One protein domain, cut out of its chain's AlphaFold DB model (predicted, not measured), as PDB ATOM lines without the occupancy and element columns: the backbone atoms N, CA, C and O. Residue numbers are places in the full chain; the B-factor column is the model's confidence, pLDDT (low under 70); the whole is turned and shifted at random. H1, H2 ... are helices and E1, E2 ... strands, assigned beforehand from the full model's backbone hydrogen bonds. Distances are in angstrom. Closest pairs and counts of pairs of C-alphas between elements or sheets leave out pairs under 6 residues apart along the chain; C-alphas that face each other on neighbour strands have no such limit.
ATOM      1  N   ALA A 377      14.462  41.838  26.572       94.94
ATOM      2  CA  ALA A 377      14.995  41.703  25.223       94.94
ATOM      3  C   ALA A 377      15.176  40.211  24.882       94.94
ATOM      4  O   ALA A 377      16.083  39.575  25.433       94.94
ATOM      5  N   PRO A 378      14.338  39.624  24.006       96.56
ATOM      6  CA  PRO A 378      14.499  38.237  23.593       96.56
ATOM      7  C   PRO A 378      15.554  38.081  22.492       96.56
ATOM      8  O   PRO A 378      15.648  38.903  21.579       96.56
ATOM      9  N   ALA A 379      16.275  36.964  22.526       96.81
ATOM     10  CA  ALA A 379      17.085  36.463  21.421       96.81
ATOM     11  C   ALA A 379      16.683  35.012  21.123       96.81
ATOM     12  O   ALA A 379      16.885  34.129  21.959       96.81
ATOM     13  N   SER A 380      16.095  34.775  19.947       94.81
ATOM     14  CA  SER A 380      15.631  33.449  19.526       94.81
ATOM     15  C   SER A 380      16.631  32.772  18.594       94.81
ATOM     16  O   SER A 380      17.158  33.400  17.677       94.81
ATOM     17  N   THR A 381      16.848  31.477  18.799       92.31
ATOM     18  CA  THR A 381      17.667  30.616  17.938       92.31
ATOM     19  C   THR A 381      16.805  29.473  17.421       92.31
ATOM     20  O   THR A 381      16.197  28.753  18.207       92.31
ATOM     21  N   MET A 382      16.760  29.305  16.097       88.81
ATOM     22  CA  MET A 382      15.862  28.349  15.423       88.81
ATOM     23  C   MET A 382      16.595  27.132  14.844       88.81
ATOM     24  O   MET A 382      15.966  26.200  14.360       88.81
ATOM     25  N   THR A 383      17.930  27.136  14.841       83.69
ATOM     26  CA  THR A 383      18.748  26.075  14.244       83.69
ATOM     27  C   THR A 383      19.988  25.806  15.088       83.69
ATOM     28  O   THR A 383      20.489  26.685  15.786       83.69
ATOM     29  N   GLY A 384      20.500  24.578  15.021       82.62
ATOM     30  CA  GLY A 384      21.735  24.186  15.689       82.62
ATOM     31  C   GLY A 384      21.809  22.681  15.916       82.62
ATOM     32  O   GLY A 384      20.808  21.974  15.824       82.62
ATOM     33  N   THR A 385      23.006  22.175  16.206       86.56
ATOM     34  CA  THR A 385      23.147  20.807  16.718       86.56
ATOM     35  C   THR A 385      22.682  20.760  18.171       86.56
ATOM     36  O   THR A 385      22.768  21.761  18.880       86.56
ATOM     37  N   GLY A 386      22.235  19.593  18.638       87.62
ATOM     38  CA  GLY A 386      21.802  19.420  20.026       87.62
ATOM     39  C   GLY A 386      22.840  19.892  21.050       87.62
ATOM     40  O   GLY A 386      22.513  20.654  21.949       87.62
ATOM     41  N   GLU A 387      24.111  19.526  20.862       91.94
ATOM     42  CA  GLU A 387      25.211  19.957  21.739       91.94
ATOM     43  C   GLU A 387      25.381  21.488  21.743       91.94
ATOM     44  O   GLU A 387      25.458  22.094  22.808       91.94
ATOM     45  N   ALA A 388      25.375  22.137  20.571       91.50
ATOM     46  CA  ALA A 388      25.551  23.588  20.474       91.50
ATOM     47  C   ALA A 388      24.365  24.368  21.066       91.50
ATOM     48  O   ALA A 388      24.561  25.369  21.755       91.50
ATOM     49  N   VAL A 389      23.140  23.891  20.826       91.75
ATOM     50  CA  VAL A 389      21.906  24.462  21.384       91.75
ATOM     51  C   VAL A 389      21.939  24.398  22.908       91.75
ATOM     52  O   VAL A 389      21.743  25.415  23.573       91.75
ATOM     53  N   LEU A 390      22.251  23.228  23.469       96.38
ATOM     54  CA  LEU A 390      22.305  23.051  24.917       96.38
ATOM     55  C   LEU A 390      23.438  23.865  25.549       96.38
ATOM     56  O   LEU A 390      23.244  24.435  26.617       96.38
ATOM     57  N   ALA A 391      24.597  23.973  24.893       96.00
ATOM     58  CA  ALA A 391      25.692  24.809  25.380       96.00
ATOM     59  C   ALA A 391      25.279  26.290  25.466       96.00
ATOM     60  O   ALA A 391      25.584  26.964  26.452       96.00
ATOM     61  N   ALA A 392      24.541  26.791  24.470       95.56
ATOM     62  CA  ALA A 392      24.025  28.157  24.477       95.56
ATOM     63  C   ALA A 392      22.982  28.383  25.587       95.56
ATOM     64  O   ALA A 392      23.032  29.405  26.274       95.56
ATOM     65  N   MET A 393      22.076  27.423  25.804       96.81
ATOM     66  CA  MET A 393      21.120  27.461  26.918       96.81
ATOM     67  C   MET A 393      21.833  27.452  28.272       96.81
ATOM     68  O   MET A 393      21.533  28.287  29.122       96.81
ATOM     69  N   ALA A 394      22.815  26.565  28.457       97.31
ATOM     70  CA  ALA A 394      23.598  26.464  29.686       97.31
ATOM     71  C   ALA A 394      24.313  27.782  30.008       97.31
ATOM     72  O   ALA A 394      24.251  28.264  31.136       97.31
ATOM     73  N   ALA A 395      24.939  28.405  29.004       96.38
ATOM     74  CA  ALA A 395      25.594  29.698  29.161       96.38
ATOM     75  C   ALA A 395      24.603  30.816  29.529       96.38
ATOM     76  O   ALA A 395      24.920  31.682  30.344       96.38
ATOM     77  N   ALA A 396      23.396  30.804  28.954       96.69
ATOM     78  CA  ALA A 396      22.354  31.771  29.281       96.69
ATOM     79  C   ALA A 396      21.837  31.604  30.720       96.69
ATOM     80  O   ALA A 396      21.760  32.595  31.446       96.69
ATOM     81  N   LEU A 397      21.557  30.370  31.150       96.06
ATOM     82  CA  LEU A 397      21.140  30.063  32.523       96.06
ATOM     83  C   LEU A 397      22.222  30.443  33.541       96.06
ATOM     84  O   LEU A 397      21.928  31.104  34.531       96.06
ATOM     85  N   ALA A 398      23.489  30.118  33.261       95.19
ATOM     86  CA  ALA A 398      24.618  30.499  34.113       95.19
ATOM     87  C   ALA A 398      24.794  32.025  34.227       95.19
ATOM     88  O   ALA A 398      25.272  32.523  35.242       95.19
ATOM     89  N   ALA A 399      24.369  32.782  33.210       95.25
ATOM     90  CA  ALA A 399      24.312  34.243  33.243       95.25
ATOM     91  C   ALA A 399      23.037  34.792  33.924       95.25
ATOM     92  O   ALA A 399      22.749  35.989  33.818       95.25
ATOM     93  N   GLY A 400      22.244  33.936  34.579       93.31
ATOM     94  CA  GLY A 400      20.990  34.296  35.239       93.31
ATOM     95  C   GLY A 400      19.927  34.805  34.266       93.31
ATOM     96  O   GLY A 400      19.160  35.704  34.609       93.31
ATOM     97  N   LYS A 401      19.926  34.336  33.012       96.25
ATOM     98  CA  LYS A 401      18.922  34.710  32.005       96.25
ATOM     99  C   LYS A 401      17.778  33.707  31.990       96.25
ATOM    100  O   LYS A 401      17.983  32.523  32.227       96.25
ATOM    101  N   SER A 402      16.595  34.191  31.630       97.38
ATOM    102  CA  SER A 402      15.430  33.341  31.404       97.38
ATOM    103  C   SER A 402      15.555  32.647  30.047       97.38
ATOM    104  O   SER A 402      15.965  33.277  29.067       97.38
ATOM    105  N   VAL A 403      15.222  31.357  29.984       98.31
ATOM    106  CA  VAL A 403      15.357  30.535  28.777       98.31
ATOM    107  C   VAL A 403      14.116  29.662  28.597       98.31
ATOM    108  O   VAL A 403      13.706  28.935  29.501       98.31
ATOM    109  N   THR A 404      13.534  29.709  27.402       98.50
ATOM    110  CA  THR A 404      12.389  28.880  26.994       98.50
ATOM    111  C   THR A 404      12.696  28.113  25.717       98.50
ATOM    112  O   THR A 404      13.517  28.539  24.907       98.50
ATOM    113  N   TYR A 405      12.037  26.974  25.537       97.75
ATOM    114  CA  TYR A 405      12.274  26.017  24.462       97.75
ATOM    115  C   TYR A 405      10.952  25.639  23.792       97.75
ATOM    116  O   TYR A 405      10.023  25.198  24.459       97.75
ATOM    117  N   ALA A 406      10.861  25.816  22.477       97.31
ATOM    118  CA  ALA A 406       9.718  25.402  21.676       97.31
ATOM    119  C   ALA A 406       9.995  24.056  21.008       97.31
ATOM    120  O   ALA A 406      11.003  23.882  20.312       97.31
ATOM    121  N   VAL A 407       9.050  23.138  21.170       95.56
ATOM    122  CA  VAL A 407       9.034  21.832  20.518       95.56
ATOM    123  C   VAL A 407       8.235  21.920  19.217       95.56
ATOM    124  O   VAL A 407       7.151  22.498  19.184       95.56
ATOM    125  N   GLY A 408       8.782  21.351  18.143       93.31
ATOM    126  CA  GLY A 408       8.101  21.185  16.857       93.31
ATOM    127  C   GLY A 408       7.248  19.920  16.837       93.31
ATOM    128  O   GLY A 408       6.432  19.713  17.728       93.31
ATOM    129  N   ASP A 409       7.460  19.066  15.837       92.12
ATOM    130  CA  ASP A 409       6.906  17.708  15.796       92.12
ATOM    131  C   ASP A 409       7.954  16.725  16.352       92.12
ATOM    132  O   ASP A 409       8.929  16.404  15.657       92.12
ATOM    133  N   PRO A 410       7.869  16.332  17.637       91.19
ATOM    134  CA  PRO A 410       8.906  15.535  18.259       91.19
ATOM    135  C   PRO A 410       8.771  14.059  17.850       91.19
ATOM    136  O   PRO A 410       7.669  13.564  17.617       91.19
ATOM    137  N   PRO A 411       9.876  13.291  17.826       88.62
ATOM    138  CA  PRO A 411       9.807  11.849  17.612       88.62
ATOM    139  C   PRO A 411       8.846  11.157  18.592       88.62
ATOM    140  O   PRO A 411       8.792  11.504  19.776       88.62
ATOM    141  N   ALA A 412       8.132  10.136  18.115       85.88
ATOM    142  CA  ALA A 412       7.253   9.326  18.955       85.88
ATOM    143  C   ALA A 412       8.020   8.710  20.139       85.88
ATOM    144  O   ALA A 412       9.143   8.227  19.979       85.88
ATOM    145  N   GLY A 413       7.408   8.725  21.326       82.25
ATOM    146  CA  GLY A 413       8.030   8.220  22.557       82.25
ATOM    147  C   GLY A 413       9.099   9.139  23.157       82.25
ATOM    148  O   GLY A 413       9.816   8.719  24.057       82.25
ATOM    149  N   SER A 414       9.217  10.384  22.685       85.75
ATOM    150  CA  SER A 414      10.138  11.384  23.249       85.75
ATOM    151  C   SER A 414       9.736  11.916  24.630       85.75
ATOM    152  O   SER A 414      10.554  12.573  25.265       85.75
ATOM    153  N   GLY A 415       8.487  11.699  25.058       85.38
ATOM    154  CA  GLY A 415       7.900  12.336  26.244       85.38
ATOM    155  C   GLY A 415       7.480  13.795  26.021       85.38
ATOM    156  O   GLY A 415       6.765  14.354  26.839       85.38
ATOM    157  N   LEU A 416       7.859  14.403  24.891       91.19
ATOM    158  CA  LEU A 416       7.545  15.794  24.586       91.19
ATOM    159  C   LEU A 416       6.165  15.927  23.934       91.19
ATOM    160  O   LEU A 416       5.834  15.227  22.977       91.19
ATOM    161  N   VAL A 417       5.398  16.905  24.399       93.38
ATOM    162  CA  VAL A 417       4.238  17.464  23.695       93.38
ATOM    163  C   VAL A 417       4.717  18.272  22.485       93.38
ATOM    164  O   VAL A 417       5.586  19.138  22.621       93.38
ATOM    165  N   GLY A 418       4.164  17.984  21.304       94.00
ATOM    166  CA  GLY A 418       4.470  18.706  20.067       94.00
ATOM    167  C   GLY A 418       3.779  20.066  19.971       94.00
ATOM    168  O   GLY A 418       2.720  20.269  20.557       94.00
ATOM    169  N   PHE A 419       4.382  20.986  19.214       94.94
ATOM    170  CA  PHE A 419       3.927  22.374  19.040       94.94
ATOM    171  C   PHE A 419       3.673  23.096  20.372       94.94
ATOM    172  O   PHE A 419       2.705  23.839  20.519       94.94
ATOM    173  N   HIS A 420       4.561  22.866  21.342       96.94
ATOM    174  CA  HIS A 420       4.399  23.292  22.731       96.94
ATOM    175  C   HIS A 420       5.649  23.997  23.259       96.94
ATOM    176  O   HIS A 420       6.773  23.693  22.847       96.94
ATOM    177  N   ALA A 421       5.456  24.946  24.174       98.12
ATOM    178  CA  ALA A 421       6.539  25.711  24.784       98.12
ATOM    179  C   ALA A 421       6.852  25.201  26.195       98.12
ATOM    180  O   ALA A 421       5.952  24.958  26.990       98.12
ATOM    181  N   TYR A 422       8.141  25.109  26.504       98.25
ATOM    182  CA  TYR A 422       8.682  24.666  27.784       98.25
ATOM    183  C   TYR A 422       9.588  25.739  28.375       98.25
ATOM    184  O   TYR A 422      10.230  26.517  27.660       98.25
ATOM    185  N   THR A 423       9.702  25.739  29.695       98.31
ATOM    186  CA  THR A 423      10.799  26.413  30.393       98.31
ATOM    187  C   THR A 423      12.028  25.513  30.361       98.31
ATOM    188  O   THR A 423      11.913  24.302  30.541       98.31
ATOM    189  N   VAL A 424      13.213  26.080  30.137       97.88
ATOM    190  CA  VAL A 424      14.464  25.341  30.341       97.88
ATOM    191  C   VAL A 424      14.855  25.488  31.805       97.88
ATOM    192  O   VAL A 424      15.203  26.585  32.231       97.88
ATOM    193  N   ASP A 425      14.782  24.391  32.555       96.62
ATOM    194  CA  ASP A 425      15.120  24.348  33.981       96.62
ATOM    195  C   ASP A 425      16.642  24.281  34.170       96.62
ATOM    196  O   ASP A 425      17.268  25.176  34.740       96.62
ATOM    197  N   ARG A 426      17.271  23.254  33.589       96.44
ATOM    198  CA  ARG A 426      18.725  23.070  33.645       96.44
ATOM    199  C   ARG A 426      19.267  22.322  32.440       96.44
ATOM    200  O   ARG A 426      18.583  21.516  31.812       96.44
ATOM    201  N   VAL A 427      20.553  22.527  32.174       97.94
ATOM    202  CA  VAL A 427      21.335  21.731  31.220       97.94
ATOM    203  C   VAL A 427      22.393  20.952  31.991       97.94
ATOM    204  O   VAL A 427      23.172  21.535  32.744       97.94
ATOM    205  N   THR A 428      22.444  19.638  31.790       97.75
ATOM    206  CA  THR A 428      23.430  18.769  32.441       97.75
ATOM    207  C   THR A 428      24.712  18.733  31.622       97.75
ATOM    208  O   THR A 428      24.701  18.338  30.453       97.75
ATOM    209  N   ILE A 429      25.831  19.098  32.245       96.31
ATOM    210  CA  ILE A 429      27.165  19.039  31.642       96.31
ATOM    211  C   ILE A 429      27.865  17.751  32.090       96.31
ATOM    212  O   ILE A 429      27.928  17.453  33.281       96.31
ATOM    213  N   GLY A 430      28.353  16.969  31.129       94.25
ATOM    214  CA  GLY A 430      29.113  15.747  31.365       94.25
ATOM    215  C   GLY A 430      30.537  16.021  31.853       94.25
ATOM    216  O   GLY A 430      31.026  17.150  31.838       94.25
ATOM    217  N   ALA A 431      31.234  14.960  32.262       93.44
ATOM    218  CA  ALA A 431      32.608  15.049  32.769       93.44
ATOM    219  C   ALA A 431      33.624  15.559  31.727       93.44
ATOM    220  O   ALA A 431      34.683  16.065  32.089       93.44
ATOM    221  N   ASP A 432      33.304  15.441  30.439       92.81
ATOM    222  CA  ASP A 432      34.079  15.963  29.310       92.81
ATOM    223  C   ASP A 432      33.821  17.458  29.031       92.81
ATOM    224  O   ASP A 432      34.351  18.010  28.065       92.81
ATOM    225  N   GLY A 433      33.011  18.117  29.865       92.19
ATOM    226  CA  GLY A 433      32.638  19.521  29.721       92.19
ATOM    227  C   GLY A 433      31.556  19.772  28.670       92.19
ATOM    228  O   GLY A 433      31.256  20.931  28.383       92.19
ATOM    229  N   LYS A 434      30.960  18.722  28.090       93.44
ATOM    230  CA  LYS A 434      29.943  18.848  27.042       93.44
ATOM    231  C   LYS A 434      28.530  18.683  27.591       93.44
ATOM    232  O   LYS A 434      28.313  17.880  28.498       93.44
ATOM    233  N   PRO A 435      27.532  19.395  27.049       95.69
ATOM    234  CA  PRO A 435      26.150  19.181  27.444       95.69
ATOM    235  C   PRO A 435      25.652  17.799  27.004       95.69
ATOM    236  O   PRO A 435      25.782  17.409  25.845       95.69
ATOM    237  N   THR A 436      25.042  17.077  27.939       96.25
ATOM    238  CA  THR A 436      24.565  15.697  27.747       96.25
ATOM    239  C   THR A 436      23.043  15.617  27.664       96.25
ATOM    240  O   THR A 436      22.508  14.870  26.842       96.25
ATOM    241  N   SER A 437      22.338  16.416  28.463       96.38
ATOM    242  CA  SER A 437      20.877  16.463  28.511       96.38
ATOM    243  C   SER A 437      20.367  17.839  28.934       96.38
ATOM    244  O   SER A 437      21.120  18.673  29.443       96.38
ATOM    245  N   VAL A 438      19.076  18.068  28.720       96.88
ATOM    246  CA  VAL A 438      18.342  19.238  29.203       96.88
ATOM    247  C   VAL A 438      17.093  18.772  29.939       96.88
ATOM    248  O   VAL A 438      16.393  17.885  29.450       96.88
ATOM    249  N   THR A 439      16.840  19.355  31.107       96.06
ATOM    250  CA  THR A 439      15.581  19.217  31.841       96.06
ATOM    251  C   THR A 439      14.692  20.402  31.476       96.06
ATOM    252  O   THR A 439      15.103  21.562  31.559       96.06
ATOM    253  N   LEU A 440      13.485  20.092  31.023       96.19
ATOM    254  CA  LEU A 440      12.472  21.035  30.578       96.19
ATOM    255  C   LEU A 440      11.283  20.962  31.527       96.19
ATOM    256  O   LEU A 440      10.878  19.865  31.893       96.19
ATOM    257  N   ARG A 441      10.693  22.107  31.866       96.06
ATOM    258  CA  ARG A 441       9.437  22.163  32.614       96.06
ATOM    259  C   ARG A 441       8.278  22.446  31.667       96.06
ATOM    260  O   ARG A 441       8.286  23.448  30.944       96.06
ATOM    261  N   ASN A 442       7.289  21.563  31.679       96.38
ATOM    262  CA  ASN A 442       6.041  21.713  30.955       96.38
ATOM    263  C   ASN A 442       5.099  22.655  31.736       96.38
ATOM    264  O   ASN A 442       4.793  22.373  32.898       96.38
ATOM    265  N   PRO A 443       4.587  23.749  31.137       96.38
ATOM    266  CA  PRO A 443       3.640  24.640  31.810       96.38
ATOM    267  C   PRO A 443       2.305  23.973  32.177       96.38
ATOM    268  O   PRO A 443       1.535  24.567  32.923       96.38
ATOM    269  N   TRP A 444       2.017  22.755  31.707       94.38
ATOM    270  CA  TRP A 444       0.860  21.963  32.147       94.38
ATOM    271  C   TRP A 444       1.026  21.356  33.549       94.38
ATOM    272  O   TRP A 444       0.073  20.780  34.061       94.38
ATOM    273  N   ALA A 445       2.216  21.478  34.158       89.44
ATOM    274  CA  ALA A 445       2.574  20.857  35.439       89.44
ATOM    275  C   ALA A 445       2.433  19.318  35.456       89.44
ATOM    276  O   ALA A 445       2.280  18.712  36.511       89.44
ATOM    277  N   VAL A 446       2.505  18.715  34.269       88.06
ATOM    278  CA  VAL A 446       2.570  17.274  33.993       88.06
ATOM    279  C   VAL A 446       3.609  17.060  32.903       88.06
ATOM    280  O   VAL A 446       3.834  17.959  32.088       88.06
ATOM    281  N   ASP A 447       4.257  15.907  32.850       79.38
ATOM    282  CA  ASP A 447       5.373  15.657  31.927       79.38
ATOM    283  C   ASP A 447       4.940  15.797  30.460       79.38
ATOM    284  O   ASP A 447       5.690  16.256  29.598       79.38
ATOM    285  N   GLY A 448       3.679  15.456  30.182       75.44
ATOM    286  CA  GLY A 448       3.072  15.474  28.859       75.44
ATOM    287  C   GLY A 448       1.930  14.467  28.777       75.44
ATOM    288  O   GLY A 448       1.057  14.429  29.635       75.44
ATOM    289  N   HIS A 449       1.916  13.635  27.733       65.12
ATOM    290  CA  HIS A 449       0.897  12.586  27.573       65.12
ATOM    291  C   HIS A 449       1.202  11.293  28.356       65.12
ATOM    292  O   HIS A 449       0.333  10.427  28.454       65.12
ATOM    293  N   ALA A 450       2.424  11.144  28.876       61.62
ATOM    294  CA  ALA A 450       2.860  10.042  29.731       61.62
ATOM    295  C   ALA A 450       4.095  10.473  30.541       61.62
ATOM    296  O   ALA A 450       4.937  11.189  29.999       61.62
ATOM    297  N   SER A 451       4.215   9.995  31.786       64.25
ATOM    298  CA  SER A 451       5.400  10.215  32.631       64.25
ATOM    299  C   SER A 451       6.656   9.667  31.948       64.25
ATOM    300  O   SER A 451       6.681   8.505  31.521       64.25
ATOM    301  N   ALA A 452       7.681  10.511  31.814       60.06
ATOM    302  CA  ALA A 452       8.920  10.161  31.122       60.06
ATOM    303  C   ALA A 452      10.020   9.682  32.084       60.06
ATOM    304  O   ALA A 452      10.940   8.982  31.649       60.06
ATOM    305  N   ASP A 453       9.926  10.023  33.373       65.38
ATOM    306  CA  ASP A 453      10.934   9.711  34.391       65.38
ATOM    307  C   ASP A 453      10.412   8.898  35.598       65.38
ATOM    308  O   ASP A 453      11.186   8.531  36.484       65.38
ATOM    309  N   GLY A 454       9.125   8.530  35.593       64.69
ATOM    310  CA  GLY A 454       8.477   7.751  36.649       64.69
ATOM    311  C   GLY A 454       7.698   8.587  37.671       64.69
ATOM    312  O   GLY A 454       7.001   7.992  38.498       64.69
ATOM    313  N   ALA A 455       7.768   9.918  37.600       71.00
ATOM    314  CA  ALA A 455       6.853  10.851  38.251       71.00
ATOM    315  C   ALA A 455       6.100  11.666  37.182       71.00
ATOM    316  O   ALA A 455       6.548  11.760  36.051       71.00
ATOM    317  N   ASP A 456       4.910  12.175  37.490       79.19
ATOM    318  CA  ASP A 456       4.205  13.122  36.612       79.19
ATOM    319  C   ASP A 456       4.239  14.482  37.306       79.19
ATOM    320  O   ASP A 456       3.276  14.891  37.956       79.19
ATOM    321  N   ASP A 457       5.427  15.086  37.314       82.56
ATOM    322  CA  ASP A 457       5.748  16.274  38.113       82.56
ATOM    323  C   ASP A 457       5.955  17.535  37.261       82.56
ATOM    324  O   ASP A 457       6.179  18.631  37.790       82.56
ATOM    325  N   GLY A 458       5.826  17.400  35.938       89.50
ATOM    326  CA  GLY A 458       5.958  18.503  35.001       89.50
ATOM    327  C   GLY A 458       7.359  18.664  34.439       89.50
ATOM    328  O   GLY A 458       7.568  19.617  33.681       89.50
ATOM    329  N   PHE A 459       8.303  17.782  34.765       92.69
ATOM    330  CA  PHE A 459       9.674  17.860  34.286       92.69
ATOM    331  C   PHE A 459      10.021  16.707  33.347       92.69
ATOM    332  O   PHE A 459       9.856  15.533  33.631       92.69
ATOM    333  N   VAL A 460      10.597  17.049  32.197       92.38
ATOM    334  CA  VAL A 460      11.055  16.074  31.206       92.38
ATOM    335  C   VAL A 460      12.532  16.295  30.929       92.38
ATOM    336  O   VAL A 460      12.950  17.378  30.519       92.38
ATOM    337  N   THR A 461      13.341  15.250  31.116       93.50
ATOM    338  CA  THR A 461      14.769  15.283  30.774       93.50
ATOM    339  C   THR A 461      15.033  14.548  29.467       93.50
ATOM    340  O   THR A 461      14.833  13.340  29.367       93.50
ATOM    341  N   ILE A 462      15.551  15.264  28.466       93.06
ATOM    342  CA  ILE A 462      15.877  14.704  27.149       93.06
ATOM    343  C   ILE A 462      17.378  14.791  26.849       93.06
ATOM    344  O   ILE A 462      18.035  15.770  27.215       93.06
ATOM    345  N   PRO A 463      17.957  13.796  26.151       94.56
ATOM    346  CA  PRO A 463      19.356  13.838  25.743       94.56
ATOM    347  C   PRO A 463      19.591  14.887  24.649       94.56
ATOM    348  O   PRO A 463      18.709  15.162  23.832       94.56
ATOM    349  N   ALA A 464      20.819  15.405  24.560       93.56
ATOM    350  CA  ALA A 464      21.213  16.435  23.593       93.56
ATOM    351  C   ALA A 464      20.810  16.092  22.146       93.56
ATOM    352  O   ALA A 464      20.289  16.934  21.412       93.56
ATOM    353  N   GLY A 465      20.996  14.833  21.738       90.69
ATOM    354  CA  GLY A 465      20.650  14.368  20.393       90.69
ATOM    355  C   GLY A 465      19.152  14.445  20.067       90.69
ATOM    356  O   GLY A 465      18.803  14.654  18.906       90.69
ATOM    357  N   LEU A 466      18.277  14.300  21.070       91.62
ATOM    358  CA  LEU A 466      16.832  14.476  20.918       91.62
ATOM    359  C   LEU A 466      16.459  15.958  20.957       91.62
ATOM    360  O   LEU A 466      15.694  16.405  20.106       91.62
ATOM    361  N   ALA A 467      17.061  16.730  21.865       91.81
ATOM    362  CA  ALA A 467      16.812  18.162  21.986       91.81
ATOM    363  C   ALA A 467      17.077  18.922  20.677       91.81
ATOM    364  O   ALA A 467      16.280  19.761  20.283       91.81
ATOM    365  N   GLY A 468      18.142  18.592  19.939       88.25
ATOM    366  CA  GLY A 468      18.382  19.209  18.628       88.25
ATOM    367  C   GLY A 468      17.351  18.830  17.555       88.25
ATOM    368  O   GLY A 468      17.074  19.631  16.671       88.25
ATOM    369  N   LYS A 469      16.778  17.619  17.617       90.31
ATOM    370  CA  LYS A 469      15.816  17.109  16.619       90.31
ATOM    371  C   LYS A 469      14.386  17.580  16.868       90.31
ATOM    372  O   LYS A 469      13.656  17.793  15.910       90.31
ATOM    373  N   ALA A 470      13.993  17.687  18.134       91.88
ATOM    374  CA  ALA A 470      12.651  18.099  18.538       91.88
ATOM    375  C   ALA A 470      12.480  19.628  18.567       91.88
ATOM    376  O   ALA A 470      11.353  20.118  18.631       91.88
ATOM    377  N   MET A 471      13.584  20.383  18.524       93.12
ATOM    378  CA  MET A 471      13.564  21.836  18.646       93.12
ATOM    379  C   MET A 471      12.926  22.493  17.424       93.12
ATOM    380  O   MET A 471      13.404  22.340  16.302       93.12
ATOM    381  N   LEU A 472      11.920  23.324  17.679       93.56
ATOM    382  CA  LEU A 472      11.482  24.357  16.746       93.56
ATOM    383  C   LEU A 472      12.287  25.650  16.945       93.56
ATOM    384  O   LEU A 472      12.641  26.319  15.980       93.56
ATOM    385  N   GLY A 473      12.620  25.971  18.195       94.19
ATOM    386  CA  GLY A 473      13.563  27.025  18.557       94.19
ATOM    387  C   GLY A 473      13.713  27.158  20.069       94.19
ATOM    388  O   GLY A 473      12.993  26.518  20.829       94.19
ATOM    389  N   PHE A 474      14.624  28.010  20.523       96.69
ATOM    390  CA  PHE A 474      14.674  28.448  21.918       96.69
ATOM    391  C   PHE A 474      14.858  29.957  21.997       96.69
ATOM    392  O   PHE A 474      15.444  30.565  21.097       96.69
ATOM    393  N   THR A 475      14.373  30.561  23.073       98.19
ATOM    394  CA  THR A 475      14.416  32.007  23.274       98.19
ATOM    395  C   THR A 475      15.050  32.324  24.616       98.19
ATOM    396  O   THR A 475      14.641  31.801  25.649       98.19
ATOM    397  N   VAL A 476      16.048  33.208  24.593       98.25
ATOM    398  CA  VAL A 476      16.689  33.750  25.792       98.25
ATOM    399  C   VAL A 476      16.145  35.145  26.056       98.25
ATOM    400  O   VAL A 476      16.346  36.046  25.242       98.25
ATOM    401  N   GLY A 477      15.496  35.342  27.199       97.12
ATOM    402  CA  GLY A 477      15.081  36.652  27.689       97.12
ATOM    403  C   GLY A 477      16.189  37.310  28.507       97.12
ATOM    404  O   GLY A 477      16.587  36.796  29.554       97.12
ATOM    405  N   THR A 478      16.670  38.473  28.064       93.62
ATOM    406  CA  THR A 478      17.614  39.302  28.830       93.62
ATOM    407  C   THR A 478      16.893  40.517  29.404       93.62
ATOM    408  O   THR A 478      16.171  41.205  28.685       93.62
ATOM    409  N   PHE A 479      17.073  40.784  30.696       81.50
ATOM    410  CA  PHE A 479      16.601  42.029  31.300       81.50
ATOM    411  C   PHE A 479      17.454  43.205  30.798       81.50
ATOM    412  O   PHE A 479      18.658  43.030  30.598       81.50
ATOM    413  N   ALA A 480      16.816  44.344  30.532       60.84
ATOM    414  CA  ALA A 480      17.467  45.536  29.990       60.84
ATOM    415  C   ALA A 480      18.241  46.329  31.053       60.84
ATOM    416  O   ALA A 480      17.829  46.304  32.235       60.84
TER     417      ALA A 480
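What this domain is: This is residues 377 to 480 of the 480 residues of the protein "Alkaline phosphatase" of uncultured Phycisphaerae bacterium (UniProt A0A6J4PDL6). One strongly twisted sheet of six strands curls round the helix H1 and the short helix H2, which lie on the same face of it. Strands E1 and E6, with the ends of the printed part, lie at one end of the longest axis, and two long loops, residues 408 to 419 and 442 to 458, lie toward the other. The printed part has 104 residues, with two named helices and six named strands in the order E1, H1, E2, E3, E4, E5, H2, E6. The sheet order is E1, E6, E2, E3, E4, E5, antiparallel throughout, and the class is mixed, helices and strands. The whole is compact, with a radius of gyration of the C-alphas of 12.7 A and spans of 36 by 32 by 23 A.

Where its parts are: E3, residues 420 to 429, is 24.8 A long and bends by 62 degrees at residue 423. E6, residues 471 to 479, is 24.0 A long and ends at C-alpha 479, (16.601, 42.029, 31.300). E1 is residues 377 to 381, beginning at C-alpha 377, (14.995, 41.703, 25.223). E2 is residues 402 to 407, E4 residues 435 to 441 and E5 residues 459 to 463. H1, residues 386 to 398, begins at C-alpha 386, (21.802, 19.420, 20.026), and is 18.1 A long; H2 is residues 464 to 470.

How they stand to each other: E1 and E5 are the edge strands. E1 and E6 are antiparallel at 158 degrees, with N 379 and O 476 at 2.9 A. E6 and E2 are antiparallel at 164 degrees, with N 404 and O 475 at 2.9 A. E2 to E5 form a meander, each strand the antiparallel neighbour of the one before. Its hairpins show N 405 and O 422 at 2.8 A for E2 and E3, N 428 and O 437 at 2.9 A for E3 and E4, and N 440 and O 460 at 2.8 A for E4 and E5. E3 pairs in a staggered way, with E2 over residues 420 to 423 and with E4 over 423 to 429. E1, H1 and E2 make a split strand-helix-strand unit, two strands running the same way with E6 between them, and its crossover is right-handed. H1 and H2 on one face of the sheet make two layers. The closest C-alphas of H1 and E3 are those of Ala 394 and Val 427, 5.5 A apart. H1, with residues 386 to 390 alone, touches H2; their closest C-alphas, of Gly 386 and Gly 468, are 3.7 A apart. Their lines are about perpendicular, at 78 degrees. The closest C-alphas of H2 and E4 are those of Ala 464 and Ser 437, 4.9 A apart. E1 and E5 are apart. In H1 every O i to N i+4 pair is within hydrogen-bond range; in H2, 2 of 3 are.

The domain as a whole: The C-alphas of Gly 454 and Ala 480, the two farthest apart, are 39.4 A apart. The printed part has no cut. The links E2 to E3 and E4 to E5 are long. The mean pLDDT of the printed part is 90.8; residues 449 to 454 and residue 480, the chain's last, are under 70.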